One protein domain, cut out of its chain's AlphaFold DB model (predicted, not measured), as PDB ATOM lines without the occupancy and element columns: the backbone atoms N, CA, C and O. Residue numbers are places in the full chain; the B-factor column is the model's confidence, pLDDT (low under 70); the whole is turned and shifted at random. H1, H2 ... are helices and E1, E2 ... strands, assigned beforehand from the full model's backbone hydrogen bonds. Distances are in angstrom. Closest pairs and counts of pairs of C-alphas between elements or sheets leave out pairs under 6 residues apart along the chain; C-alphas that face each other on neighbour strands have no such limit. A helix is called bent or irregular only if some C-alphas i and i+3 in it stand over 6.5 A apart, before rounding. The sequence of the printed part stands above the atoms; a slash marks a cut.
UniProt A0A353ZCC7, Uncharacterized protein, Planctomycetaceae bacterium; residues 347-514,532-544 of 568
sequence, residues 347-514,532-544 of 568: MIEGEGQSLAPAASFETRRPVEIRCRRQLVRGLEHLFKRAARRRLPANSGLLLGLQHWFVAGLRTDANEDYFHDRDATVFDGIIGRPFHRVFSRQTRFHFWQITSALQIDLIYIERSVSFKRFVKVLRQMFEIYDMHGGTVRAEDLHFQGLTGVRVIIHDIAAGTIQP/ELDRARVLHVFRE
ATOM      1  N   MET A 347     335.924 412.624 301.004       59.75
ATOM      2  CA  MET A 347     336.720 411.740 300.158       59.75
ATOM      3  C   MET A 347     335.953 410.449 299.840       59.75
ATOM      4  O   MET A 347     335.984 410.036 298.691       59.75
ATOM      5  N   ILE A 348     335.183 409.882 300.778       62.03
ATOM      6  CA  ILE A 348     334.299 408.723 300.535       62.03
ATOM      7  C   ILE A 348     333.138 409.081 299.589       62.03
ATOM      8  O   ILE A 348     332.863 408.337 298.656       62.03
ATOM      9  N   GLU A 349     332.470 410.214 299.797       66.19
ATOM     10  CA  GLU A 349     331.298 410.612 299.003       66.19
ATOM     11  C   GLU A 349     331.664 411.048 297.575       66.19
ATOM     12  O   GLU A 349     330.930 410.737 296.645       66.19
ATOM     13  N   GLY A 350     332.798 411.733 297.382       60.91
ATOM     14  CA  GLY A 350     333.227 412.225 296.066       60.91
ATOM     15  C   GLY A 350     334.143 411.265 295.299       60.91
ATOM     16  O   GLY A 350     333.851 410.894 294.167       60.91
ATOM     17  N   GLU A 351     335.266 410.856 295.899       54.41
ATOM     18  CA  GLU A 351     336.249 409.959 295.260       54.41
ATOM     19  C   GLU A 351     336.004 408.488 295.606       54.41
ATOM     20  O   GLU A 351     336.323 407.604 294.822       54.41
ATOM     21  N   GLY A 352     335.386 408.188 296.747       51.31
ATOM     22  CA  GLY A 352     334.950 406.840 297.075       51.31
ATOM     23  C   GLY A 352     333.833 406.355 296.158       51.31
ATOM     24  O   GLY A 352     333.682 405.151 296.062       51.31
ATOM     25  N   GLN A 353     333.132 407.242 295.432       51.50
ATOM     26  CA  GLN A 353     332.255 406.890 294.305       51.50
ATOM     27  C   GLN A 353     333.015 406.639 292.991       51.50
ATOM     28  O   GLN A 353     332.583 405.813 292.195       51.50
ATOM     29  N   SER A 354     334.163 407.284 292.757       49.47
ATOM     30  CA  SER A 354     335.015 406.976 291.592       49.47
ATOM     31  C   SER A 354     335.920 405.757 291.822       49.47
ATOM     32  O   SER A 354     336.308 405.083 290.871       49.47
ATOM     33  N   LEU A 355     336.204 405.436 293.087       48.25
ATOM     34  CA  LEU A 355     336.843 404.202 293.555       48.25
ATOM     35  C   LEU A 355     335.819 403.157 294.052       48.25
ATOM     36  O   LEU A 355     336.222 402.071 294.482       48.25
ATOM     37  N   ALA A 356     334.516 403.472 294.008       45.78
ATOM     38  CA  ALA A 356     333.422 402.574 294.393       45.78
ATOM     39  C   ALA A 356     333.401 401.337 293.486       45.78
ATOM     40  O   ALA A 356     333.877 401.401 292.351       45.78
ATOM     41  N   PRO A 357     332.795 400.225 293.944       48.31
ATOM     42  CA  PRO A 357     332.772 398.924 293.257       48.31
ATOM     43  C   PRO A 357     332.237 398.904 291.810       48.31
ATOM     44  O   PRO A 357     332.298 397.858 291.174       48.31
ATOM     45  N   ALA A 358     331.727 400.019 291.276       43.53
ATOM     46  CA  ALA A 358     331.268 400.128 289.892       43.53
ATOM     47  C   ALA A 358     332.404 400.354 288.870       43.53
ATOM     48  O   ALA A 358     332.214 400.085 287.685       43.53
ATOM     49  N   ALA A 359     333.585 400.822 289.294       52.53
ATOM     50  CA  ALA A 359     334.758 400.885 288.424       52.53
ATOM     51  C   ALA A 359     335.375 399.480 288.307       52.53
ATOM     52  O   ALA A 359     335.720 398.869 289.321       52.53
ATOM     53  N   SER A 360     335.509 398.953 287.084       61.28
ATOM     54  CA  SER A 360     336.090 397.624 286.852       61.28
ATOM     55  C   SER A 360     337.459 397.506 287.534       61.28
ATOM     56  O   SER A 360     338.236 398.465 287.562       61.28
ATOM     57  N   PHE A 361     337.778 396.326 288.074       63.38
ATOM     58  CA  PHE A 361     339.061 396.039 288.736       63.38
ATOM     59  C   PHE A 361     340.278 396.527 287.919       63.38
ATOM     60  O   PHE A 361     341.257 397.030 288.478       63.38
ATOM     61  N   GLU A 362     340.173 396.456 286.588       70.00
ATOM     62  CA  GLU A 362     341.168 396.923 285.616       70.00
ATOM     63  C   GLU A 362     341.482 398.424 285.712       70.00
ATOM     64  O   GLU A 362     342.634 398.819 285.542       70.00
ATOM     65  N   THR A 363     340.496 399.266 286.029       74.06
ATOM     66  CA  THR A 363     340.681 400.726 286.131       74.06
ATOM     67  C   THR A 363     341.170 401.168 287.510       74.06
ATOM     68  O   THR A 363     341.935 402.129 287.625       74.06
ATOM     69  N   ARG A 364     340.799 400.433 288.563       77.31
ATOM     70  CA  ARG A 364     341.134 400.769 289.954       77.31
ATOM     71  C   ARG A 364     342.581 400.426 290.313       77.31
ATOM     72  O   ARG A 364     343.292 401.242 290.904       77.31
ATOM     73  N   ARG A 365     343.052 399.245 289.905       82.88
ATOM     74  CA  ARG A 365     344.385 398.735 290.268       82.88
ATOM     75  C   ARG A 365     345.544 399.661 289.849       82.88
ATOM     76  O   ARG A 365     346.440 399.882 290.666       82.88
ATOM     77  N   PRO A 366     345.560 400.274 288.646       87.75
ATOM     78  CA  PRO A 366     346.607 401.225 288.261       87.75
ATOM     79  C   PRO A 366     346.674 402.470 289.157       87.75
ATOM     80  O   PRO A 366     347.771 402.959 289.450       87.75
ATOM     81  N   VAL A 367     345.521 402.979 289.606       86.25
ATOM     82  CA  VAL A 367     345.432 404.159 290.482       86.25
ATOM     83  C   VAL A 367     345.971 403.832 291.871       86.25
ATOM     84  O   VAL A 367     346.801 404.576 292.397       86.25
ATOM     85  N   GLU A 368     345.586 402.685 292.432       89.44
ATOM     86  CA  GLU A 368     346.094 402.216 293.726       89.44
ATOM     87  C   GLU A 368     347.611 401.983 293.681       89.44
ATOM     88  O   GLU A 368     348.345 402.476 294.540       89.44
ATOM     89  N   ILE A 369     348.124 401.341 292.621       92.69
ATOM     90  CA  ILE A 369     349.570 401.158 292.415       92.69
ATOM     91  C   ILE A 369     350.294 402.510 292.350       92.69
ATOM     92  O   ILE A 369     351.372 402.667 292.936       92.69
ATOM     93  N   ARG A 370     349.724 403.506 291.659       92.88
ATOM     94  CA  ARG A 370     350.297 404.859 291.586       92.88
ATOM     95  C   ARG A 370     350.325 405.523 292.965       92.88
ATOM     96  O   ARG A 370     351.378 406.040 293.344       92.88
ATOM     97  N   CYS A 371     349.230 405.447 293.723       92.38
ATOM     98  CA  CYS A 371     349.139 405.977 295.085       92.38
ATOM     99  C   CYS A 371     350.170 405.322 296.013       92.38
ATOM    100  O   CYS A 371     350.901 406.024 296.706       92.38
ATOM    101  N   ARG A 372     350.330 403.993 295.968       96.19
ATOM    102  CA  ARG A 372     351.338 403.265 296.765       96.19
ATOM    103  C   ARG A 372     352.766 403.666 296.408       96.19
ATOM    104  O   ARG A 372     353.591 403.879 297.295       96.19
ATOM    105  N   ARG A 373     353.075 403.823 295.116       96.25
ATOM    106  CA  ARG A 373     354.394 404.305 294.665       96.25
ATOM    107  C   ARG A 373     354.662 405.732 295.141       96.25
ATOM    108  O   ARG A 373     355.770 406.014 295.592       96.25
ATOM    109  N   GLN A 374     353.666 406.616 295.058       93.75
ATOM    110  CA  GLN A 374     353.772 407.988 295.557       93.75
ATOM    111  C   GLN A 374     353.951 408.018 297.080       93.75
ATOM    112  O   GLN A 374     354.813 408.745 297.570       93.75
ATOM    113  N   LEU A 375     353.213 407.179 297.814       95.38
ATOM    114  CA  LEU A 375     353.333 407.015 299.260       95.38
ATOM    115  C   LEU A 375     354.748 406.582 299.661       95.38
ATOM    116  O   LEU A 375     355.393 407.245 300.467       95.38
ATOM    117  N   VAL A 376     355.272 405.511 299.059       97.25
ATOM    118  CA  VAL A 376     356.625 405.016 299.358       97.25
ATOM    119  C   VAL A 376     357.678 406.076 299.027       97.25
ATOM    120  O   VAL A 376     358.532 406.360 299.860       97.25
ATOM    121  N   ARG A 377     357.602 406.728 297.860       95.06
ATOM    122  CA  ARG A 377     358.550 407.796 297.495       95.06
ATOM    123  C   ARG A 377     358.483 408.980 298.459       95.06
ATOM    124  O   ARG A 377     359.524 409.491 298.859       95.06
ATOM    125  N   GLY A 378     357.285 409.423 298.837       93.06
ATOM    126  CA  GLY A 378     357.118 410.539 299.766       93.06
ATOM    127  C   GLY A 378     357.645 410.213 301.164       93.06
ATOM    128  O   GLY A 378     358.381 411.010 301.745       93.06
ATOM    129  N   LEU A 379     357.367 409.005 301.666       95.50
ATOM    130  CA  LEU A 379     357.913 408.532 302.939       95.50
ATOM    131  C   LEU A 379     359.437 408.392 302.887       95.50
ATOM    132  O   LEU A 379     360.097 408.769 303.848       95.50
ATOM    133  N   GLU A 380     360.016 407.950 301.768       95.69
ATOM    134  CA  GLU A 380     361.473 407.884 301.596       95.69
ATOM    135  C   GLU A 380     362.128 409.254 301.797       95.69
ATOM    136  O   GLU A 380     363.146 409.372 302.480       95.69
ATOM    137  N   HIS A 381     361.533 410.304 301.223       91.38
ATOM    138  CA  HIS A 381     362.033 411.672 301.363       91.38
ATOM    139  C   HIS A 381     361.953 412.153 302.814       91.38
ATOM    140  O   HIS A 381     362.912 412.749 303.312       91.38
ATOM    141  N   LEU A 382     360.849 411.863 303.508       90.69
ATOM    142  CA  LEU A 382     360.685 412.203 304.923       90.69
ATOM    143  C   LEU A 382     361.676 411.435 305.811       90.69
ATOM    144  O   LEU A 382     362.334 412.039 306.653       90.69
ATOM    145  N   PHE A 383     361.881 410.140 305.563       93.25
ATOM    146  CA  PHE A 383     362.849 409.312 306.288       93.25
ATOM    147  C   PHE A 383     364.294 409.744 306.061       93.25
ATOM    148  O   PHE A 383     365.076 409.785 307.008       93.25
ATOM    149  N   LYS A 384     364.670 410.104 304.828       91.12
ATOM    150  CA  LYS A 384     366.006 410.648 304.538       91.12
ATOM    151  C   LYS A 384     366.276 411.923 305.335       91.12
ATOM    152  O   LYS A 384     367.408 412.136 305.753       91.12
ATOM    153  N   ARG A 385     365.256 412.754 305.567       87.00
ATOM    154  CA  ARG A 385     365.369 413.938 306.432       87.00
ATOM    155  C   ARG A 385     365.425 413.570 307.907       87.00
ATOM    156  O   ARG A 385     366.283 414.091 308.609       87.00
ATOM    157  N   ALA A 386     364.580 412.642 308.350       88.44
ATOM    158  CA  ALA A 386     364.603 412.132 309.719       88.44
ATOM    159  C   ALA A 386     365.985 411.573 310.087       88.44
ATOM    160  O   ALA A 386     366.526 411.893 311.137       88.44
ATOM    161  N   ALA A 387     366.599 410.818 309.172       88.50
ATOM    162  CA  ALA A 387     367.926 410.234 309.343       88.50
ATOM    163  C   ALA A 387     369.056 411.273 309.443       88.50
ATOM    164  O   ALA A 387     370.088 410.981 310.040       88.50
ATOM    165  N   ARG A 388     368.881 412.478 308.878       86.00
ATOM    166  CA  ARG A 388     369.849 413.582 309.018       86.00
ATOM    167  C   ARG A 388     369.781 414.246 310.394       86.00
ATOM    168  O   ARG A 388     370.755 414.876 310.793       86.00
ATOM    169  N   ARG A 389     368.663 414.117 311.119       84.00
ATOM    170  CA  ARG A 389     368.519 414.669 312.473       84.00
ATOM    171  C   ARG A 389     369.198 413.753 313.498       84.00
ATOM    172  O   ARG A 389     369.044 412.525 313.481       84.00
ATOM    173  N   ARG A 390     369.951 414.351 314.425       80.25
ATOM    174  CA  ARG A 390     370.536 413.655 315.581       80.25
ATOM    175  C   ARG A 390     369.465 413.463 316.656       80.25
ATOM    176  O   ARG A 390     369.443 414.169 317.649       80.25
ATOM    177  N   LEU A 391     368.558 412.519 316.434       81.62
ATOM    178  CA  LEU A 391     367.581 412.135 317.454       81.62
ATOM    179  C   LEU A 391     368.276 411.355 318.600       81.62
ATOM    180  O   LEU A 391     369.444 410.975 318.462       81.62
ATOM    181  N   PRO A 392     367.612 411.077 319.729       82.19
ATOM    182  CA  PRO A 392     368.095 410.121 320.730       82.19
ATOM    183  C   PRO A 392     368.118 408.679 320.195       82.19
ATOM    184  O   PRO A 392     367.421 408.351 319.229       82.19
ATOM    185  N   ALA A 393     368.917 407.791 320.791       80.06
ATOM    186  CA  ALA A 393     368.951 406.375 320.397       80.06
ATOM    187  C   ALA A 393     367.620 405.652 320.684       80.06
ATOM    188  O   ALA A 393     367.197 404.822 319.887       80.06
ATOM    189  N   ASN A 394     366.938 406.044 321.765       81.38
ATOM    190  CA  ASN A 394     365.678 405.453 322.231       81.38
ATOM    191  C   ASN A 394     364.436 406.179 321.692       81.38
ATOM    192  O   ASN A 394     363.379 406.117 322.307       81.38
ATOM    193  N   SER A 395     364.579 406.901 320.582       88.62
ATOM    194  CA  SER A 395     363.463 407.589 319.933       88.62
ATOM    195  C   SER A 395     362.946 406.804 318.731       88.62
ATOM    196  O   SER A 395     363.618 405.933 318.165       88.62
ATOM    197  N   GLY A 396     361.756 407.169 318.298       90.44
ATOM    198  CA  GLY A 396     361.104 406.725 317.092       90.44
ATOM    199  C   GLY A 396     360.390 407.860 316.371       90.44
ATOM    200  O   GLY A 396     360.480 409.047 316.700       90.44
ATOM    201  N   LEU A 397     359.711 407.454 315.310       93.06
ATOM    202  CA  LEU A 397     358.972 408.297 314.393       93.06
ATOM    203  C   LEU A 397     357.497 407.907 314.451       93.06
ATOM    204  O   LEU A 397     357.155 406.730 314.365       93.06
ATOM    205  N   LEU A 398     356.625 408.899 314.549       92.12
ATOM    206  CA  LEU A 398     355.179 408.756 314.529       92.12
ATOM    207  C   LEU A 398     354.653 409.146 313.148       92.12
ATOM    208  O   LEU A 398     354.817 410.281 312.690       92.12
ATOM    209  N   LEU A 399     354.002 408.195 312.488       93.38
ATOM    210  CA  LEU A 399     353.385 408.352 311.180       93.38
ATOM    211  C   LEU A 399     351.862 408.210 311.308       93.38
ATOM    212  O   LEU A 399     351.349 407.144 311.639       93.38
ATOM    213  N   GLY A 400     351.150 409.293 310.994       89.81
ATOM    214  CA  GLY A 400     349.685 409.371 311.030       89.81
ATOM    215  C   GLY A 400     349.118 410.105 309.818       89.81
ATOM    216  O   GLY A 400     348.403 411.088 309.967       89.81
ATOM    217  N   LEU A 401     349.478 409.680 308.604       87.12
ATOM    218  CA  LEU A 401     349.132 410.371 307.351       87.12
ATOM    219  C   LEU A 401     347.617 410.547 307.130       87.12
ATOM    220  O   LEU A 401     347.180 411.515 306.492       87.12
ATOM    221  N   GLN A 402     346.841 409.604 307.655       80.81
ATOM    222  CA  GLN A 402     345.388 409.554 307.596       80.81
ATOM    223  C   GLN A 402     344.703 410.608 308.479       80.81
ATOM    224  O   GLN A 402     343.534 410.925 308.267       80.81
ATOM    225  N   HIS A 403     345.435 411.190 309.429       75.12
ATOM    226  CA  HIS A 403     344.909 412.171 310.366       75.12
ATOM    227  C   HIS A 403     345.170 413.578 309.848       75.12
ATOM    228  O   HIS A 403     346.300 413.951 309.539       75.12
ATOM    229  N   TRP A 404     344.118 414.383 309.724       66.06
ATOM    230  CA  TRP A 404     344.223 415.720 309.136       66.06
ATOM    231  C   TRP A 404     345.008 416.702 310.026       66.06
ATOM    232  O   TRP A 404     345.657 417.599 309.497       66.06
ATOM    233  N   PHE A 405     345.010 416.495 311.347       63.53
ATOM    234  CA  PHE A 405     345.741 417.311 312.328       63.53
ATOM    235  C   PHE A 405     347.177 416.830 312.578       63.53
ATOM    236  O   PHE A 405     347.982 417.569 313.142       63.53
ATOM    237  N   VAL A 406     347.535 415.608 312.163       72.25
ATOM    238  CA  VAL A 406     348.941 415.193 312.126       72.25
ATOM    239  C   VAL A 406     349.527 415.796 310.860       72.25
ATOM    240  O   VAL A 406     349.471 415.222 309.774       72.25
ATOM    241  N   ALA A 407     350.035 417.020 310.997       74.38
ATOM    242  CA  ALA A 407     350.460 417.802 309.849       74.38
ATOM    243  C   ALA A 407     351.671 417.186 309.129       74.38
ATOM    244  O   ALA A 407     351.773 417.377 307.923       74.38
ATOM    245  N   GLY A 408     352.527 416.402 309.796       86.38
ATOM    246  CA  GLY A 408     353.652 415.687 309.180       86.38
ATOM    247  C   GLY A 408     354.214 414.556 310.052       86.38
ATOM    248  O   GLY A 408     353.620 414.200 311.067       86.38
ATOM    249  N   LEU A 409     355.343 413.967 309.641       90.31
ATOM    250  CA  LEU A 409     356.023 412.888 310.377       90.31
ATOM    251  C   LEU A 409     356.530 413.445 311.709       90.31
ATOM    252  O   LEU A 409     357.217 414.452 311.667       90.31
ATOM    253  N   ARG A 410     356.229 412.841 312.861       88.69
ATOM    254  CA  ARG A 410     356.695 413.364 314.164       88.69
ATOM    255  C   ARG A 410     357.732 412.465 314.820       88.69
ATOM    256  O   ARG A 410     357.884 411.329 314.390       88.69
ATOM    257  N   THR A 411     358.451 412.951 315.826       86.38
ATOM    258  CA  THR A 411     359.233 412.091 316.735       86.38
ATOM    259  C   THR A 411     358.558 412.002 318.099       86.38
ATOM    260  O   THR A 411     357.790 412.891 318.458       86.38
ATOM    261  N   ASP A 412     358.818 410.918 318.822       83.31
ATOM    262  CA  ASP A 412     358.450 410.734 320.231       83.31
ATOM    263  C   ASP A 412     359.505 411.290 321.208       83.31
ATOM    264  O   ASP A 412     359.304 411.220 322.416       83.31
ATOM    265  N   ALA A 413     360.645 411.787 320.710       79.56
ATOM    266  CA  ALA A 413     361.700 412.315 321.562       79.56
ATOM    267  C   ALA A 413     361.175 413.515 322.363       79.56
ATOM    268  O   ALA A 413     360.556 414.410 321.783       79.56
ATOM    269  N   ASN A 414     361.444 413.529 323.675       64.19
ATOM    270  CA  ASN A 414     361.032 414.613 324.569       64.19
ATOM    271  C   ASN A 414     361.443 415.987 324.024       64.19
ATOM    272  O   ASN A 414     362.543 416.148 323.486       64.19
ATOM    273  N   GLU A 415     360.567 416.974 324.223       57.66
ATOM    274  CA  GLU A 415     360.759 418.367 323.795       57.66
ATOM    275  C   GLU A 415     362.085 418.964 324.303       57.66
ATOM    276  O   GLU A 415     362.697 419.769 323.603       57.66
ATOM    277  N   ASP A 416     362.602 418.477 325.437       56.78
ATOM    278  CA  ASP A 416     363.897 418.861 326.020       56.78
ATOM    279  C   ASP A 416     365.099 418.643 325.074       56.78
ATOM    280  O   ASP A 416     366.140 419.281 325.222       56.78
ATOM    281  N   TYR A 417     364.989 417.752 324.080       53.28
ATOM    282  CA  TYR A 417     366.058 417.522 323.097       53.28
ATOM    283  C   TYR A 417     366.075 418.543 321.954       53.28
ATOM    284  O   TYR A 417     367.082 418.651 321.252       53.28
ATOM    285  N   PHE A 418     364.993 419.302 321.764       54.03
ATOM    286  CA  PHE A 418     364.853 420.295 320.696       54.03
ATOM    287  C   PHE A 418     365.304 421.700 321.117       54.03
ATOM    288  O   PHE A 418     364.889 422.690 320.530       54.03
ATOM    289  N   HIS A 419     366.222 421.811 322.079       50.19
ATOM    290  CA  HIS A 419     366.872 423.081 322.432       50.19
ATOM    291  C   HIS A 419     367.820 423.645 321.349       50.19
ATOM    292  O   HIS A 419     368.548 424.606 321.612       50.19
ATOM    293  N   ASP A 420     367.821 423.091 320.133       46.91
ATOM    294  CA  ASP A 420     368.465 423.745 318.995       46.91
ATOM    295  C   ASP A 420     367.700 425.031 318.643       46.91
ATOM    296  O   ASP A 420     366.471 425.068 318.626       46.91
ATOM    297  N   ARG A 421     368.449 426.111 318.388       44.44
ATOM    298  CA  ARG A 421     367.994 427.519 318.348       44.44
ATOM    299  C   ARG A 421     366.889 427.872 317.336       44.44
ATOM    300  O   ARG A 421     366.455 429.020 317.335       44.44
ATOM    301  N   ASP A 422     366.425 426.919 316.537       43.84
ATOM    302  CA  ASP A 422     365.448 427.126 315.466       43.84
ATOM    303  C   ASP A 422     364.118 426.394 315.710       43.84
ATOM    304  O   ASP A 422     363.325 426.243 314.779       43.84
ATOM    305  N   ALA A 423     363.859 425.940 316.944       41.72
ATOM    306  CA  ALA A 423     362.646 425.197 317.232       41.72
ATOM    307  C   ALA A 423     361.381 426.071 317.270       41.72
ATOM    308  O   ALA A 423     361.166 426.868 318.184       41.72
ATOM    309  N   THR A 424     360.530 425.917 316.259       47.69
ATOM    310  CA  THR A 424     359.205 426.545 316.147       47.69
ATOM    311  C   THR A 424     358.182 425.848 317.052       47.69
ATOM    312  O   THR A 424     358.357 424.706 317.453       47.69
ATOM    313  N   VAL A 425     357.039 426.474 317.344       40.25
ATOM    314  CA  VAL A 425     355.950 425.841 318.135       40.25
ATOM    315  C   VAL A 425     355.393 424.566 317.455       40.25
ATOM    316  O   VAL A 425     354.710 423.756 318.081       40.25
ATOM    317  N   PHE A 426     355.738 424.330 316.183       46.31
ATOM    318  CA  PHE A 426     355.392 423.143 315.399       46.31
ATOM    319  C   PHE A 426     356.535 422.109 315.271       46.31
ATOM    320  O   PHE A 426     356.408 421.147 314.504       46.31
ATOM    321  N   ASP A 427     357.622 422.243 316.042       53.66
ATOM    322  CA  ASP A 427     358.896 421.525 315.839       53.66
ATOM    323  C   ASP A 427     358.890 420.009 316.003       53.66
ATOM    324  O   ASP A 427     359.838 419.318 315.619       53.66
ATOM    325  N   GLY A 428     357.779 419.453 316.471       63.50
ATOM    326  CA  GLY A 428     357.593 418.013 316.453       63.50
ATOM    327  C   GLY A 428     357.565 417.425 315.038       63.50
ATOM    328  O   GLY A 428     357.645 416.208 314.926       63.50
ATOM    329  N   ILE A 429     357.420 418.222 313.970       74.31
ATOM    330  CA  ILE A 429     357.306 417.732 312.588       74.31
ATOM    331  C   ILE A 429     358.686 417.632 311.911       74.31
ATOM    332  O   ILE A 429     359.430 418.595 311.742       74.31
ATOM    333  N   ILE A 430     359.022 416.430 311.461       79.19
ATOM    334  CA  ILE A 430     360.208 416.094 310.688       79.19
ATOM    335  C   ILE A 430     359.912 416.256 309.199       79.19
ATOM    336  O   ILE A 430     359.210 415.457 308.573       79.19
ATOM    337  N   GLY A 431     360.556 417.255 308.601       80.69
ATOM    338  CA  GLY A 431     360.448 417.537 307.178       80.69
ATOM    339  C   GLY A 431     359.139 418.233 306.823       80.69
ATOM    340  O   GLY A 431     358.629 419.049 307.579       80.69
ATOM    341  N   ARG A 432     358.615 417.946 305.630       79.81
ATOM    342  CA  ARG A 432     357.450 418.658 305.097       79.81
ATOM    343  C   ARG A 432     356.143 418.133 305.666       79.81
ATOM    344  O   ARG A 432     356.013 416.921 305.861       79.81
ATOM    345  N   PRO A 433     355.132 419.005 305.796       81.88
ATOM    346  CA  PRO A 433     353.808 418.543 306.126       81.88
ATOM    347  C   PRO A 433     353.271 417.635 305.016       81.88
ATOM    348  O   PRO A 433     353.518 417.831 303.821       81.88
ATOM    349  N   PHE A 434     352.506 416.630 305.415       87.56
ATOM    350  CA  PHE A 434     351.998 415.574 304.561       87.56
ATOM    351  C   PHE A 434     351.217 416.085 303.352       87.56
ATOM    352  O   PHE A 434     351.356 415.514 302.274       87.56
ATOM    353  N   HIS A 435     350.457 417.176 303.483       81.38
ATOM    354  CA  HIS A 435     349.685 417.742 302.371       81.38
ATOM    355  C   HIS A 435     350.563 418.282 301.225       81.38
ATOM    356  O   HIS A 435     350.082 418.400 300.103       81.38
ATOM    357  N   ARG A 436     351.847 418.587 301.479       83.56
ATOM    358  CA  ARG A 436     352.814 418.988 300.439       83.56
ATOM    359  C   ARG A 436     353.569 417.810 299.831       83.56
ATOM    360  O   ARG A 436     354.143 417.945 298.756       83.56
ATOM    361  N   VAL A 437     353.627 416.679 300.535       87.88
ATOM    362  CA  VAL A 437     354.376 415.482 300.112       87.88
ATOM    363  C   VAL A 437     353.473 414.503 299.366       87.88
ATOM    364  O   VAL A 437     353.884 413.882 298.386       87.88
ATOM    365  N   PHE A 438     352.233 414.369 299.824       89.69
ATOM    366  CA  PHE A 438     351.282 413.383 299.344       89.69
ATOM    367  C   PHE A 438     350.083 414.075 298.706       89.69
ATOM    368  O   PHE A 438     349.500 414.995 299.279       89.69
ATOM    369  N   SER A 439     349.686 413.594 297.527       86.69
ATOM    370  CA  SER A 439     348.416 413.991 296.923       86.69
ATOM    371  C   SER A 439     347.244 413.577 297.815       86.69
ATOM    372  O   SER A 439     347.344 412.628 298.600       86.69
ATOM    373  N   ARG A 440     346.105 414.260 297.660       78.62
ATOM    374  CA  ARG A 440     344.855 413.920 298.356       78.62
ATOM    375  C   ARG A 440     344.490 412.443 298.187       78.62
ATOM    376  O   ARG A 440     344.279 411.760 299.182       78.62
ATOM    377  N   GLN A 441     344.551 411.943 296.953       82.75
ATOM    378  CA  GLN A 441     344.279 410.543 296.610       82.75
ATOM    379  C   GLN A 441     345.212 409.565 297.330       82.75
ATOM    380  O   GLN A 441     344.763 408.551 297.853       82.75
ATOM    381  N   THR A 442     346.505 409.892 297.432       89.06
ATOM    382  CA  THR A 442     347.466 409.045 298.156       89.06
ATOM    383  C   THR A 442     347.130 408.959 299.643       89.06
ATOM    384  O   THR A 442     347.189 407.877 300.225       89.06
ATOM    385  N   ARG A 443     346.756 410.088 300.261       87.19
ATOM    386  CA  ARG A 443     346.348 410.127 301.675       87.19
ATOM    387  C   ARG A 443     345.060 409.353 301.910       87.19
ATOM    388  O   ARG A 443     344.979 408.611 302.883       87.19
ATOM    389  N   PHE A 444     344.087 409.501 301.014       83.50
ATOM    390  CA  PHE A 444     342.830 408.767 301.086       83.50
ATOM    391  C   PHE A 444     343.047 407.261 300.958       83.50
ATOM    392  O   PHE A 444     342.568 406.507 301.798       83.50
ATOM    393  N   HIS A 445     343.833 406.824 299.973       88.69
ATOM    394  CA  HIS A 445     344.158 405.410 299.808       88.69
ATOM    395  C   HIS A 445     344.883 404.847 301.038       88.69
ATOM    396  O   HIS A 445     344.563 403.757 301.504       88.69
ATOM    397  N   PHE A 446     345.818 405.608 301.616       92.81
ATOM    398  CA  PHE A 446     346.466 405.204 302.861       92.81
ATOM    399  C   PHE A 446     345.476 405.098 304.027       92.81
ATOM    400  O   PHE A 446     345.529 404.115 304.757       92.81
ATOM    401  N   TRP A 447     344.545 406.050 304.165       89.25
ATOM    402  CA  TRP A 447     343.467 405.982 305.156       89.25
ATOM    403  C   TRP A 447     342.572 404.752 304.957       89.25
ATOM    404  O   TRP A 447     342.210 404.120 305.945       89.25
ATOM    405  N   GLN A 448     342.245 404.375 303.715       86.56
ATOM    406  CA  GLN A 448     341.479 403.154 303.430       86.56
ATOM    407  C   GLN A 448     342.222 401.913 303.927       86.56
ATOM    408  O   GLN A 448     341.634 401.093 304.627       86.56
ATOM    409  N   ILE A 449     343.521 401.817 303.622       91.62
ATOM    410  CA  ILE A 449     344.373 400.710 304.065       91.62
ATOM    411  C   ILE A 449     344.438 400.669 305.593       91.62
ATOM    412  O   ILE A 449     344.153 399.635 306.190       91.62
ATOM    413  N   THR A 450     344.780 401.777 306.254       91.81
ATOM    414  CA  THR A 450     344.931 401.779 307.715       91.81
ATOM    415  C   THR A 450     343.605 401.556 308.433       91.81
ATOM    416  O   THR A 450     343.585 400.844 309.428       91.81
ATOM    417  N   SER A 451     342.491 402.077 307.913       85.38
ATOM    418  CA  SER A 451     341.158 401.842 308.488       85.38
ATOM    419  C   SER A 451     340.719 400.386 308.337       85.38
ATOM    420  O   SER A 451     340.243 399.796 309.302       85.38
ATOM    421  N   ALA A 452     340.929 399.789 307.160       86.62
ATOM    422  CA  ALA A 452     340.648 398.375 306.907       86.62
ATOM    423  C   ALA A 452     341.465 397.454 307.827       86.62
ATOM    424  O   ALA A 452     340.958 396.452 308.319       86.62
ATOM    425  N   LEU A 453     342.715 397.829 308.106       89.62
ATOM    426  CA  LEU A 453     343.604 397.107 309.016       89.62
ATOM    427  C   LEU A 453     343.403 397.473 310.497       89.62
ATOM    428  O   LEU A 453     344.069 396.891 311.350       89.62
ATOM    429  N   GLN A 454     342.509 398.421 310.808       88.25
ATOM    430  CA  GLN A 454     342.284 398.980 312.148       88.25
ATOM    431  C   GLN A 454     343.552 399.552 312.807       88.25
ATOM    432  O   GLN A 454     343.751 399.428 314.011       88.25
ATOM    433  N   ILE A 455     344.428 400.176 312.024       89.25
ATOM    434  CA  ILE A 455     345.654 400.812 312.510       89.25
ATOM    435  C   ILE A 455     345.401 402.314 312.664       89.25
ATOM    436  O   ILE A 455     345.228 403.040 311.680       89.25
ATOM    437  N   ASP A 456     345.424 402.791 313.907       86.38
ATOM    438  CA  ASP A 456     345.214 404.203 314.224       86.38
ATOM    439  C   ASP A 456     346.495 405.012 314.001       86.38
ATOM    440  O   ASP A 456     346.445 406.127 313.492       86.38
ATOM    441  N   LEU A 457     347.660 404.474 314.358       89.56
ATOM    442  CA  LEU A 457     348.941 405.180 314.272       89.56
ATOM    443  C   LEU A 457     350.068 404.191 313.988       89.56
ATOM    444  O   LEU A 457     349.990 403.033 314.388       89.56
ATOM    445  N   ILE A 458     351.129 404.636 313.318       94.31
ATOM    446  CA  ILE A 458     352.322 403.817 313.101       94.31
ATOM    447  C   ILE A 458     353.490 404.451 313.850       94.31
ATOM    448  O   ILE A 458     353.858 405.593 313.577       94.31
ATOM    449  N   TYR A 459     354.074 403.699 314.777       94.44
ATOM    450  CA  TYR A 459     355.307 404.051 315.470       94.44
ATOM    451  C   TYR A 459     356.480 403.301 314.847       94.44
ATOM    452  O   TYR A 459     356.392 402.101 314.603       94.44
ATOM    453  N   ILE A 460     357.590 403.982 314.591       96.06
ATOM    454  CA  ILE A 460     358.735 403.409 313.885       96.06
ATOM    455  C   ILE A 460     359.994 403.715 314.684       96.06
ATOM    456  O   ILE A 460     360.425 404.863 314.736       96.06
ATOM    457  N   GLU A 461     360.597 402.696 315.290       94.50
ATOM    458  CA  GLU A 461     361.859 402.835 316.018       94.50
ATOM    459  C   GLU A 461     362.931 403.401 315.082       94.50
ATOM    460  O   GLU A 461     363.074 402.974 313.931       94.50
ATOM    461  N   ARG A 462     363.735 404.346 315.573       91.31
ATOM    462  CA  ARG A 462     364.751 405.021 314.759       91.31
ATOM    463  C   ARG A 462     365.736 404.066 314.082       91.31
ATOM    464  O   ARG A 462     366.236 404.351 312.994       91.31
ATOM    465  N   SER A 463     366.044 402.946 314.728       91.75
ATOM    466  CA  SER A 463     366.987 401.951 314.217       91.75
ATOM    467  C   SER A 463     366.445 401.175 312.999       91.75
ATOM    468  O   SER A 463     367.207 400.468 312.327       91.75
ATOM    469  N   VAL A 464     365.156 401.332 312.669       95.56
ATOM    470  CA  VAL A 464     364.517 400.758 311.482       95.56
ATOM    471  C   VAL A 464     364.829 401.610 310.256       95.56
ATOM    472  O   VAL A 464     364.349 402.729 310.080       95.56
ATOM    473  N   SER A 465     365.617 401.046 309.342       95.25
ATOM    474  CA  SER A 465     365.890 401.697 308.063       95.25
ATOM    475  C   SER A 465     364.629 401.798 307.202       95.25
ATOM    476  O   SER A 465     363.757 400.928 307.226       95.25
ATOM    477  N   PHE A 466     364.563 402.815 306.341       96.62
ATOM    478  CA  PHE A 466     363.423 402.976 305.439       96.62
ATOM    479  C   PHE A 466     363.187 401.740 304.550       96.62
ATOM    480  O   PHE A 466     362.053 401.314 304.365       96.62
ATOM    481  N   LYS A 467     364.259 401.089 304.067       97.00
ATOM    482  CA  LYS A 467     364.164 399.845 303.274       97.00
ATOM    483  C   LYS A 467     363.431 398.728 304.024       97.00
ATOM    484  O   LYS A 467     362.693 397.962 303.414       97.00
ATOM    485  N   ARG A 468     363.653 398.637 305.336       96.88
ATOM    486  CA  ARG A 468     363.000 397.679 306.228       96.88
ATOM    487  C   ARG A 468     361.537 398.047 306.461       96.88
ATOM    488  O   ARG A 468     360.673 397.198 306.287       96.88
ATOM    489  N   PHE A 469     361.253 399.321 306.724       96.94
ATOM    490  CA  PHE A 469     359.882 399.810 306.865       96.94
ATOM    491  C   PHE A 469     359.039 399.622 305.589       96.94
ATOM    492  O   PHE A 469     357.868 399.262 305.662       96.94
ATOM    493  N   VAL A 470     359.635 399.754 304.398       97.31
ATOM    494  CA  VAL A 470     358.950 399.463 303.125       97.31
ATOM    495  C   VAL A 470     358.457 398.016 303.043       97.31
ATOM    496  O   VAL A 470     357.421 397.780 302.426       97.31
ATOM    497  N   LYS A 471     359.145 397.047 303.665       96.62
ATOM    498  CA  LYS A 471     358.650 395.661 303.726       96.62
ATOM    499  C   LYS A 471     357.343 395.577 304.521       96.62
ATOM    500  O   LYS A 471     356.406 394.944 304.056       96.62
ATOM    501  N   VAL A 472     357.256 396.292 305.646       96.31
ATOM    502  CA  VAL A 472     356.030 396.390 306.460       96.31
ATOM    503  C   VAL A 472     354.892 397.009 305.650       96.31
ATOM    504  O   VAL A 472     353.804 396.451 305.602       96.31
ATOM    505  N   LEU A 473     355.152 398.114 304.939       96.44
ATOM    506  CA  LEU A 473     354.141 398.744 304.079       96.44
ATOM    507  C   LEU A 473     353.655 397.812 302.964       96.44
ATOM    508  O   LEU A 473     352.466 397.787 302.671       96.44
ATOM    509  N   ARG A 474     354.554 397.038 302.342       95.94
ATOM    510  CA  ARG A 474     354.171 396.043 301.329       95.94
ATOM    511  C   ARG A 474     353.262 394.970 301.918       95.94
ATOM    512  O   ARG A 474     352.239 394.693 301.307       95.94
ATOM    513  N   GLN A 475     353.585 394.466 303.110       95.31
ATOM    514  CA  GLN A 475     352.734 393.512 303.820       95.31
ATOM    515  C   GLN A 475     351.356 394.112 304.128       95.31
ATOM    516  O   GLN A 475     350.339 393.468 303.901       95.31
ATOM    517  N   MET A 476     351.296 395.372 304.580       94.75
ATOM    518  CA  MET A 476     350.022 396.070 304.794       94.75
ATOM    519  C   MET A 476     349.199 396.165 303.502       94.75
ATOM    520  O   MET A 476     347.989 395.957 303.530       94.75
ATOM    521  N   PHE A 477     349.840 396.475 302.369       94.88
ATOM    522  CA  PHE A 477     349.162 396.531 301.072       94.88
ATOM    523  C   PHE A 477     348.647 395.160 300.632       94.88
ATOM    524  O   PHE A 477     347.548 395.078 300.101       94.88
ATOM    525  N   GLU A 478     349.419 394.102 300.865       92.94
ATOM    526  CA  GLU A 478     349.048 392.729 300.524       92.94
ATOM    527  C   GLU A 478     347.860 392.236 301.358       92.94
ATOM    528  O   GLU A 478     346.886 391.744 300.798       92.94
ATOM    529  N   ILE A 479     347.884 392.452 302.679       91.44
ATOM    530  CA  ILE A 479     346.757 392.112 303.564       91.44
ATOM    531  C   ILE A 479     345.495 392.867 303.130       91.44
ATOM    532  O   ILE A 479     344.411 392.287 303.056       91.44
ATOM    533  N   TYR A 480     345.635 394.155 302.806       91.31
ATOM    534  CA  TYR A 480     344.528 394.954 302.293       91.31
ATOM    535  C   TYR A 480     343.987 394.417 300.959       91.31
ATOM    536  O   TYR A 480     342.773 394.324 300.803       91.31
ATOM    537  N   ASP A 481     344.856 394.022 300.024       90.00
ATOM    538  CA  ASP A 481     344.456 393.476 298.720       90.00
ATOM    539  C   ASP A 481     343.745 392.124 298.834       90.00
ATOM    540  O   ASP A 481     342.791 391.871 298.100       90.00
ATOM    541  N   MET A 482     344.202 391.257 299.740       88.38
ATOM    542  CA  MET A 482     343.633 389.919 299.919       88.38
ATOM    543  C   MET A 482     342.296 389.942 300.659       88.38
ATOM    544  O   MET A 482     341.395 389.181 300.314       88.38
ATOM    545  N   HIS A 483     342.163 390.796 301.676       87.06
ATOM    546  CA  HIS A 483     341.024 390.739 302.595       87.06
ATOM    547  C   HIS A 483     340.075 391.931 302.484       87.06
ATOM    548  O   HIS A 483     338.974 391.876 303.019       87.06
ATOM    549  N   GLY A 484     340.466 393.034 301.842       80.06
ATOM    550  CA  GLY A 484     339.605 394.213 301.693       80.06
ATOM    551  C   GLY A 484     339.079 394.789 303.019       80.06
ATOM    552  O   GLY A 484     338.062 395.476 303.021       80.06
ATOM    553  N   GLY A 485     339.737 394.488 304.146       76.56
ATOM    554  CA  GLY A 485     339.311 394.877 305.495       76.56
ATOM    555  C   GLY A 485     338.355 393.916 306.210       76.56
ATOM    556  O   GLY A 485     337.873 394.262 307.285       76.56
ATOM    557  N   THR A 486     338.071 392.724 305.668       80.19
ATOM    558  CA  THR A 486     337.261 391.713 306.379       80.19
ATOM    559  C   THR A 486     338.021 391.031 307.516       80.19
ATOM    560  O   THR A 486     337.404 390.590 308.482       80.19
ATOM    561  N   VAL A 487     339.349 390.950 307.406       76.88
ATOM    562  CA  VAL A 487     340.243 390.319 308.385       76.88
ATOM    563  C   VAL A 487     341.122 391.387 309.019       76.88
ATOM    564  O   VAL A 487     341.602 392.294 308.331       76.88
ATOM    565  N   ARG A 488     341.328 391.298 310.336       75.12
ATOM    566  CA  ARG A 488     342.154 392.259 311.068       75.12
ATOM    567  C   ARG A 488     343.635 391.956 310.858       75.12
ATOM    568  O   ARG A 488     344.033 390.814 310.652       75.12
ATOM    569  N   ALA A 489     344.475 392.984 310.963       73.69
ATOM    570  CA  ALA A 489     345.922 392.828 310.794       73.69
ATOM    571  C   ALA A 489     346.575 391.920 311.855       73.69
ATOM    572  O   ALA A 489     347.638 391.355 311.607       73.69
ATOM    573  N   GLU A 490     345.952 391.789 313.030       70.94
ATOM    574  CA  GLU A 490     346.430 390.941 314.128       70.94
ATOM    575  C   GLU A 490     346.349 389.445 313.804       70.94
ATOM    576  O   GLU A 490     347.283 388.713 314.119       70.94
ATOM    577  N   ASP A 491     345.303 389.021 313.090       65.50
ATOM    578  CA  ASP A 491     344.999 387.604 312.852       65.50
ATOM    579  C   ASP A 491     345.981 386.939 311.879       65.50
ATOM    580  O   ASP A 491     346.154 385.722 311.876       65.50
ATOM    581  N   LEU A 492     346.638 387.739 311.037       66.56
ATOM    582  CA  LEU A 492     347.537 387.245 309.994       66.56
ATOM    583  C   LEU A 492     349.006 387.302 310.410       66.56
ATOM    584  O   LEU A 492     349.818 386.624 309.789       66.56
ATOM    585  N   HIS A 493     349.312 388.062 311.473       65.94
ATOM    586  CA  HIS A 493     350.641 388.380 311.994       65.94
ATOM    587  C   HIS A 493     351.621 388.917 310.917       65.94
ATOM    588  O   HIS A 493     351.749 388.416 309.806       65.94
ATOM    589  N   PHE A 494     352.408 389.947 311.234       84.81
ATOM    590  CA  PHE A 494     353.479 390.432 310.344       84.81
ATOM    591  C   PHE A 494     354.694 389.471 310.353       84.81
ATOM    592  O   PHE A 494     355.795 389.846 310.759       84.81
ATOM    593  N   GLN A 495     354.484 388.211 309.963       82.94
ATOM    594  CA  GLN A 495     355.481 387.138 309.985       82.94
ATOM    595  C   GLN A 495     356.406 387.189 308.761       82.94
ATOM    596  O   GLN A 495     356.074 387.750 307.720       82.94
ATOM    597  N   GLY A 496     357.607 386.617 308.897       85.25
ATOM    598  CA  GLY A 496     358.573 386.489 307.796       85.25
ATOM    599  C   GLY A 496     359.305 387.781 307.401       85.25
ATOM    600  O   GLY A 496     360.114 387.780 306.467       85.25
ATOM    601  N   LEU A 497     359.073 388.895 308.102       92.38
ATOM    602  CA  LEU A 497     359.746 390.165 307.828       92.38
ATOM    603  C   LEU A 497     361.169 390.188 308.402       92.38
ATOM    604  O   LEU A 497     361.408 390.626 309.518       92.38
ATOM    605  N   THR A 498     362.149 389.792 307.593       92.44
ATOM    606  CA  THR A 498     363.561 389.774 308.014       92.44
ATOM    607  C   THR A 498     364.089 391.148 308.454       92.44
ATOM    608  O   THR A 498     364.127 392.108 307.660       92.44
ATOM    609  N   GLY A 499     364.578 391.221 309.698       91.50
ATOM    610  CA  GLY A 499     365.252 392.373 310.299       91.50
ATOM    611  C   GLY A 499     364.322 393.398 310.955       91.50
ATOM    612  O   GLY A 499     364.794 394.489 311.312       91.50
ATOM    613  N   VAL A 500     363.024 393.099 311.067       94.25
ATOM    614  CA  VAL A 500     361.998 393.982 311.638       94.25
ATOM    615  C   VAL A 500     361.029 393.170 312.479       94.25
ATOM    616  O   VAL A 500     360.455 392.202 312.000       94.25
ATOM    617  N   ARG A 501     360.770 393.635 313.698       92.81
ATOM    618  CA  ARG A 501     359.697 393.111 314.535       92.81
ATOM    619  C   ARG A 501     358.539 394.093 314.507       92.81
ATOM    620  O   ARG A 501     358.714 395.261 314.840       92.81
ATOM    621  N   VAL A 502     357.366 393.627 314.104       92.75
ATOM    622  CA  VAL A 502     356.154 394.445 314.092       92.75
ATOM    623  C   VAL A 502     355.239 393.965 315.205       92.75
ATOM    624  O   VAL A 502     354.954 392.775 315.311       92.75
ATOM    625  N   ILE A 503     354.808 394.894 316.048       90.25
ATOM    626  CA  ILE A 503     353.918 394.634 317.173       90.25
ATOM    627  C   ILE A 503     352.748 395.590 317.027       90.25
ATOM    628  O   ILE A 503     352.937 396.803 316.986       90.25
ATOM    629  N   ILE A 504     351.537 395.054 316.942       89.25
ATOM    630  CA  ILE A 504     350.342 395.875 317.095       89.25
ATOM    631  C   ILE A 504     350.112 395.979 318.593       89.25
ATOM    632  O   ILE A 504     349.737 395.001 319.236       89.25
ATOM    633  N   HIS A 505     350.414 397.143 319.154       85.06
ATOM    634  CA  HIS A 505     350.067 397.420 320.532       85.06
ATOM    635  C   HIS A 505     348.665 397.998 320.532       85.06
ATOM    636  O   HIS A 505     348.421 399.128 320.103       85.06
ATOM    637  N   ASP A 506     347.745 397.189 321.024       82.38
ATOM    638  CA  ASP A 506     346.480 397.693 321.501       82.38
ATOM    639  C   ASP A 506     346.764 398.264 322.873       82.38
ATOM    640  O   ASP A 506     346.837 397.521 323.849       82.38
ATOM    641  N   ILE A 507     346.978 399.577 322.942       71.38
ATOM    642  CA  ILE A 507     347.003 400.254 324.235       71.38
ATOM    643  C   ILE A 507     345.645 399.919 324.850       71.38
ATOM    644  O   ILE A 507     344.625 400.230 324.254       71.38
ATOM    645  N   ALA A 508     345.594 399.101 325.897       57.88
ATOM    646  CA  ALA A 508     344.320 398.720 326.483       57.88
ATOM    647  C   ALA A 508     343.870 399.842 327.405       57.88
ATOM    648  O   ALA A 508     344.694 400.553 327.994       57.88
ATOM    649  N   ALA A 509     342.563 399.966 327.572       50.97
ATOM    650  CA  ALA A 509     342.058 400.915 328.529       50.97
ATOM    651  C   ALA A 509     342.529 400.583 329.947       50.97
ATOM    652  O   ALA A 509     342.360 399.455 330.405       50.97
ATOM    653  N   GLY A 510     343.150 401.553 330.608       49.50
ATOM    654  CA  GLY A 510     343.751 401.484 331.930       49.50
ATOM    655  C   GLY A 510     345.262 401.246 331.921       49.50
ATOM    656  O   GLY A 510     345.877 401.304 332.982       49.50
ATOM    657  N   THR A 511     345.881 400.976 330.761       47.47
ATOM    658  CA  THR A 511     347.323 400.639 330.697       47.47
ATOM    659  C   THR A 511     348.215 401.869 330.790       47.47
ATOM    660  O   THR A 511     349.321 401.791 331.324       47.47
ATOM    661  N   ILE A 512     347.740 403.019 330.302       51.75
ATOM    662  CA  ILE A 512     348.342 404.299 330.669       51.75
ATOM    663  C   ILE A 512     347.861 404.562 332.089       51.75
ATOM    664  O   ILE A 512     346.850 405.232 332.298       51.75
ATOM    665  N   GLN A 513     348.560 403.980 333.068       43.19
ATOM    666  CA  GLN A 513     348.367 404.380 334.448       43.19
ATOM    667  C   GLN A 513     348.575 405.897 334.476       43.19
ATOM    668  O   GLN A 513     349.635 406.371 334.045       43.19
ATOM    669  N   PRO A 514     347.572 406.686 334.901       46.38
ATOM    670  CA  PRO A 514     347.846 408.072 335.221       46.38
ATOM    671  C   PRO A 514     349.026 408.058 336.203       46.38
ATOM    672  O   PRO A 514     349.058 407.165 337.054       46.38
ATOM    673  N   GLU A 532     337.064 403.030 327.031       37.91
ATOM    674  CA  GLU A 532     336.933 403.297 325.594       37.91
ATOM    675  C   GLU A 532     337.786 404.485 325.104       37.91
ATOM    676  O   GLU A 532     338.110 404.556 323.917       37.91
ATOM    677  N   LEU A 533     338.231 405.369 326.011       38.16
ATOM    678  CA  LEU A 533     339.110 406.520 325.712       38.16
ATOM    679  C   LEU A 533     340.588 406.154 325.560       38.16
ATOM    680  O   LEU A 533     341.433 406.979 325.229       38.16
ATOM    681  N   ASP A 534     340.878 404.906 325.850       45.09
ATOM    682  CA  ASP A 534     342.124 404.508 326.470       45.09
ATOM    683  C   ASP A 534     342.735 403.362 325.639       45.09
ATOM    684  O   ASP A 534     343.606 402.612 326.063       45.09
ATOM    685  N   ARG A 535     342.258 403.262 324.385       57.56
ATOM    686  CA  ARG A 535     342.794 402.393 323.352       57.56
ATOM    687  C   ARG A 535     343.215 403.194 322.140       57.56
ATOM    688  O   ARG A 535     342.474 404.029 321.650       57.56
ATOM    689  N   ALA A 536     344.413 402.934 321.656       73.81
ATOM    690  CA  ALA A 536     344.895 403.328 320.344       73.81
ATOM    691  C   ALA A 536     345.579 402.087 319.786       73.81
ATOM    692  O   ALA A 536     346.354 401.450 320.502       73.81
ATOM    693  N   ARG A 537     345.252 401.705 318.548       83.81
ATOM    694  CA  ARG A 537     345.941 400.591 317.891       83.81
ATOM    695  C   ARG A 537     347.170 401.146 317.196       83.81
ATOM    696  O   ARG A 537     347.079 401.725 316.109       83.81
ATOM    697  N   VAL A 538     348.310 401.021 317.865       88.31
ATOM    698  CA  VAL A 538     349.586 401.529 317.369       88.31
ATOM    699  C   VAL A 538     350.359 400.379 316.745       88.31
ATOM    700  O   VAL A 538     350.722 399.411 317.410       88.31
ATOM    701  N   LEU A 539     350.634 400.484 315.448       93.00
ATOM    702  CA  LEU A 539     351.548 399.582 314.762       93.00
ATOM    703  C   LEU A 539     352.978 400.002 315.105       93.00
ATOM    704  O   LEU A 539     353.514 400.927 314.496       93.00
ATOM    705  N   HIS A 540     353.596 399.337 316.073       93.06
ATOM    706  CA  HIS A 540     354.999 399.539 316.391       93.06
ATOM    707  C   HIS A 540     355.884 398.718 315.461       93.06
ATOM    708  O   HIS A 540     355.723 397.506 315.316       93.06
ATOM    709  N   VAL A 541     356.857 399.383 314.857       95.00
ATOM    710  CA  VAL A 541     357.849 398.789 313.974       95.00
ATOM    711  C   VAL A 541     359.213 398.950 314.629       95.00
ATOM    712  O   VAL A 541     359.756 400.052 314.673       95.00
ATOM    713  N   PHE A 542     359.762 397.848 315.123       94.12
ATOM    714  CA  PHE A 542     361.057 397.782 315.791       94.12
ATOM    715  C   PHE A 542     362.101 397.118 314.904       94.12
ATOM    716  O   PHE A 542     361.791 396.294 314.036       94.12
ATOM    717  N   ARG A 543     363.373 397.431 315.137       93.44
ATOM    718  CA  ARG A 543     364.461 396.642 314.571       93.44
ATOM    719  C   ARG A 543     364.489 395.313 315.302       93.44
ATOM    720  O   ARG A 543     364.596 395.272 316.522       93.44
ATOM    721  N   GLU A 544     364.452 394.231 314.538       90.75
ATOM    722  CA  GLU A 544     364.744 392.912 315.081       90.75
ATOM    723  C   GLU A 544     366.189 392.942 315.588       90.75
ATOM    724  O   GLU A 544     367.152 393.066 314.818       90.75
TER     725      GLU A 544
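This is residues 347 to 514 and 532 to 544 of the 568 residues of an uncharacterized protein of Planctomycetaceae bacterium (UniProt A0A353ZCC7). One twisted five-stranded sheet forms a wall, with the long helices H2 and H6 over one side of it, running opposite ways, and H5 crossing H2 and reaching H6 near its last residues. The first turns of H2 reach well past the sheet, and residues 357 to 362 stick out there. The printed part has 181 residues, with seven named helices and five named strands in the order H1 H2 E1 E2 H3 H4 H5 E3 H6 H7 E4 E5. The sheet runs E2 E1 E3 E5 E4 and is mixed, with E3 and E5 parallel and the other neighbours antiparallel; the class is mixed, helices and strands. The whole is compact, with a radius of gyration of the C-alphas of 16.9 A, and elongated, spanning 53 by 34 by 34 A.

Start at C-alpha 347, at (336.720, 411.740, 300.158), where H1 takes residues 347 to 350. Find C-alpha 361 at (339.061, 396.039, 288.736); from there H2, residues 361 to 388, runs 40.8 A to C-alpha 388 at (369.849, 413.582, 309.018). H2 is neither bent nor irregular, but only just: C-alphas 363 and 366 are 6.3 A apart. Next come E1, residues 396 to 399, and E2, residues 409 to 411, then H3, residues 415 to 418, and H4, residues 434 to 437. H5, residues 440 to 452, covers 18.2 A, and E3, residues 457 to 461, covers 13.2 A. H6, residues 466 to 483, is 25.7 A long, and H7 is residues 489 to 492. E4, residues 500 to 506, is 18.8 A long; E5, residues 537 to 543, is 19.2 A long and ends at C-alpha 543, at (364.461, 396.642, 314.571).

Look first at the sheet, whose edge strands are E2 and E4 and whose strand lines turn by 93 degrees from edge to edge. E1 and E2 form a hairpin, with N 398 and O 410 2.7 A apart, within hydrogen-bond range. E1 and E3 are antiparallel, with N 397 and O 460 2.7 A apart. E3 and E5 are parallel at 17 degrees, with N 459 and O 539 2.8 A apart. E5 and E4 are antiparallel, with N 503 and O 540 2.9 A apart. H6 only grazes the sheet, with residues 466 to 472; the closest C-alphas of H6 and E4 are those of Arg 468 and Val 500, 6.6 A apart. H2 only grazes it with residues 379 to 386, and H7 with residues 489 to 490. H2 and H6 only just touch, with 3 pairs of C-alphas within 8 A, the closest Phe 383 and Phe 466 at 6.4 A; they run opposite ways at a shallow tilt of 24 degrees. H5 touches H2 about perpendicular, at 84 degrees, the closest C-alphas being Cys 371 and Thr 442 at 4.7 A. H5 touches H6 with residues 449 to 452 alone, the closest C-alphas being Ile 449 and Tyr 480 at 6.0 A. H1 is close to H5 but not clearly touching, with C-alphas 347 and 444 6.9 A apart. H4 is likewise close to H2 but not clearly touching, with C-alphas 378 and 437 5.7 A apart. H3 is apart from H2 and H5, for instance. Every O i to N i+4 pair is within hydrogen-bond range in H5, against 22 of 24 in H2 and 12 of 14 in H6; H1, H3, H4 and H7 are too short for such a pair.

The two C-alphas farthest apart are those of Ala 358 and Arg 421, 53.9 A. Residues 515 to 531 are not printed, and C-alphas 514 and 532 are 15.3 A apart across that cut, in the link from E4 to E5. Of the links printed whole, H3 to H4 is long, with 15 residues. The model's mean pLDDT over the printed part is 79.0; 46 residues are under 70, among them residues 347 to 361, 414 to 428 and 508 to 514.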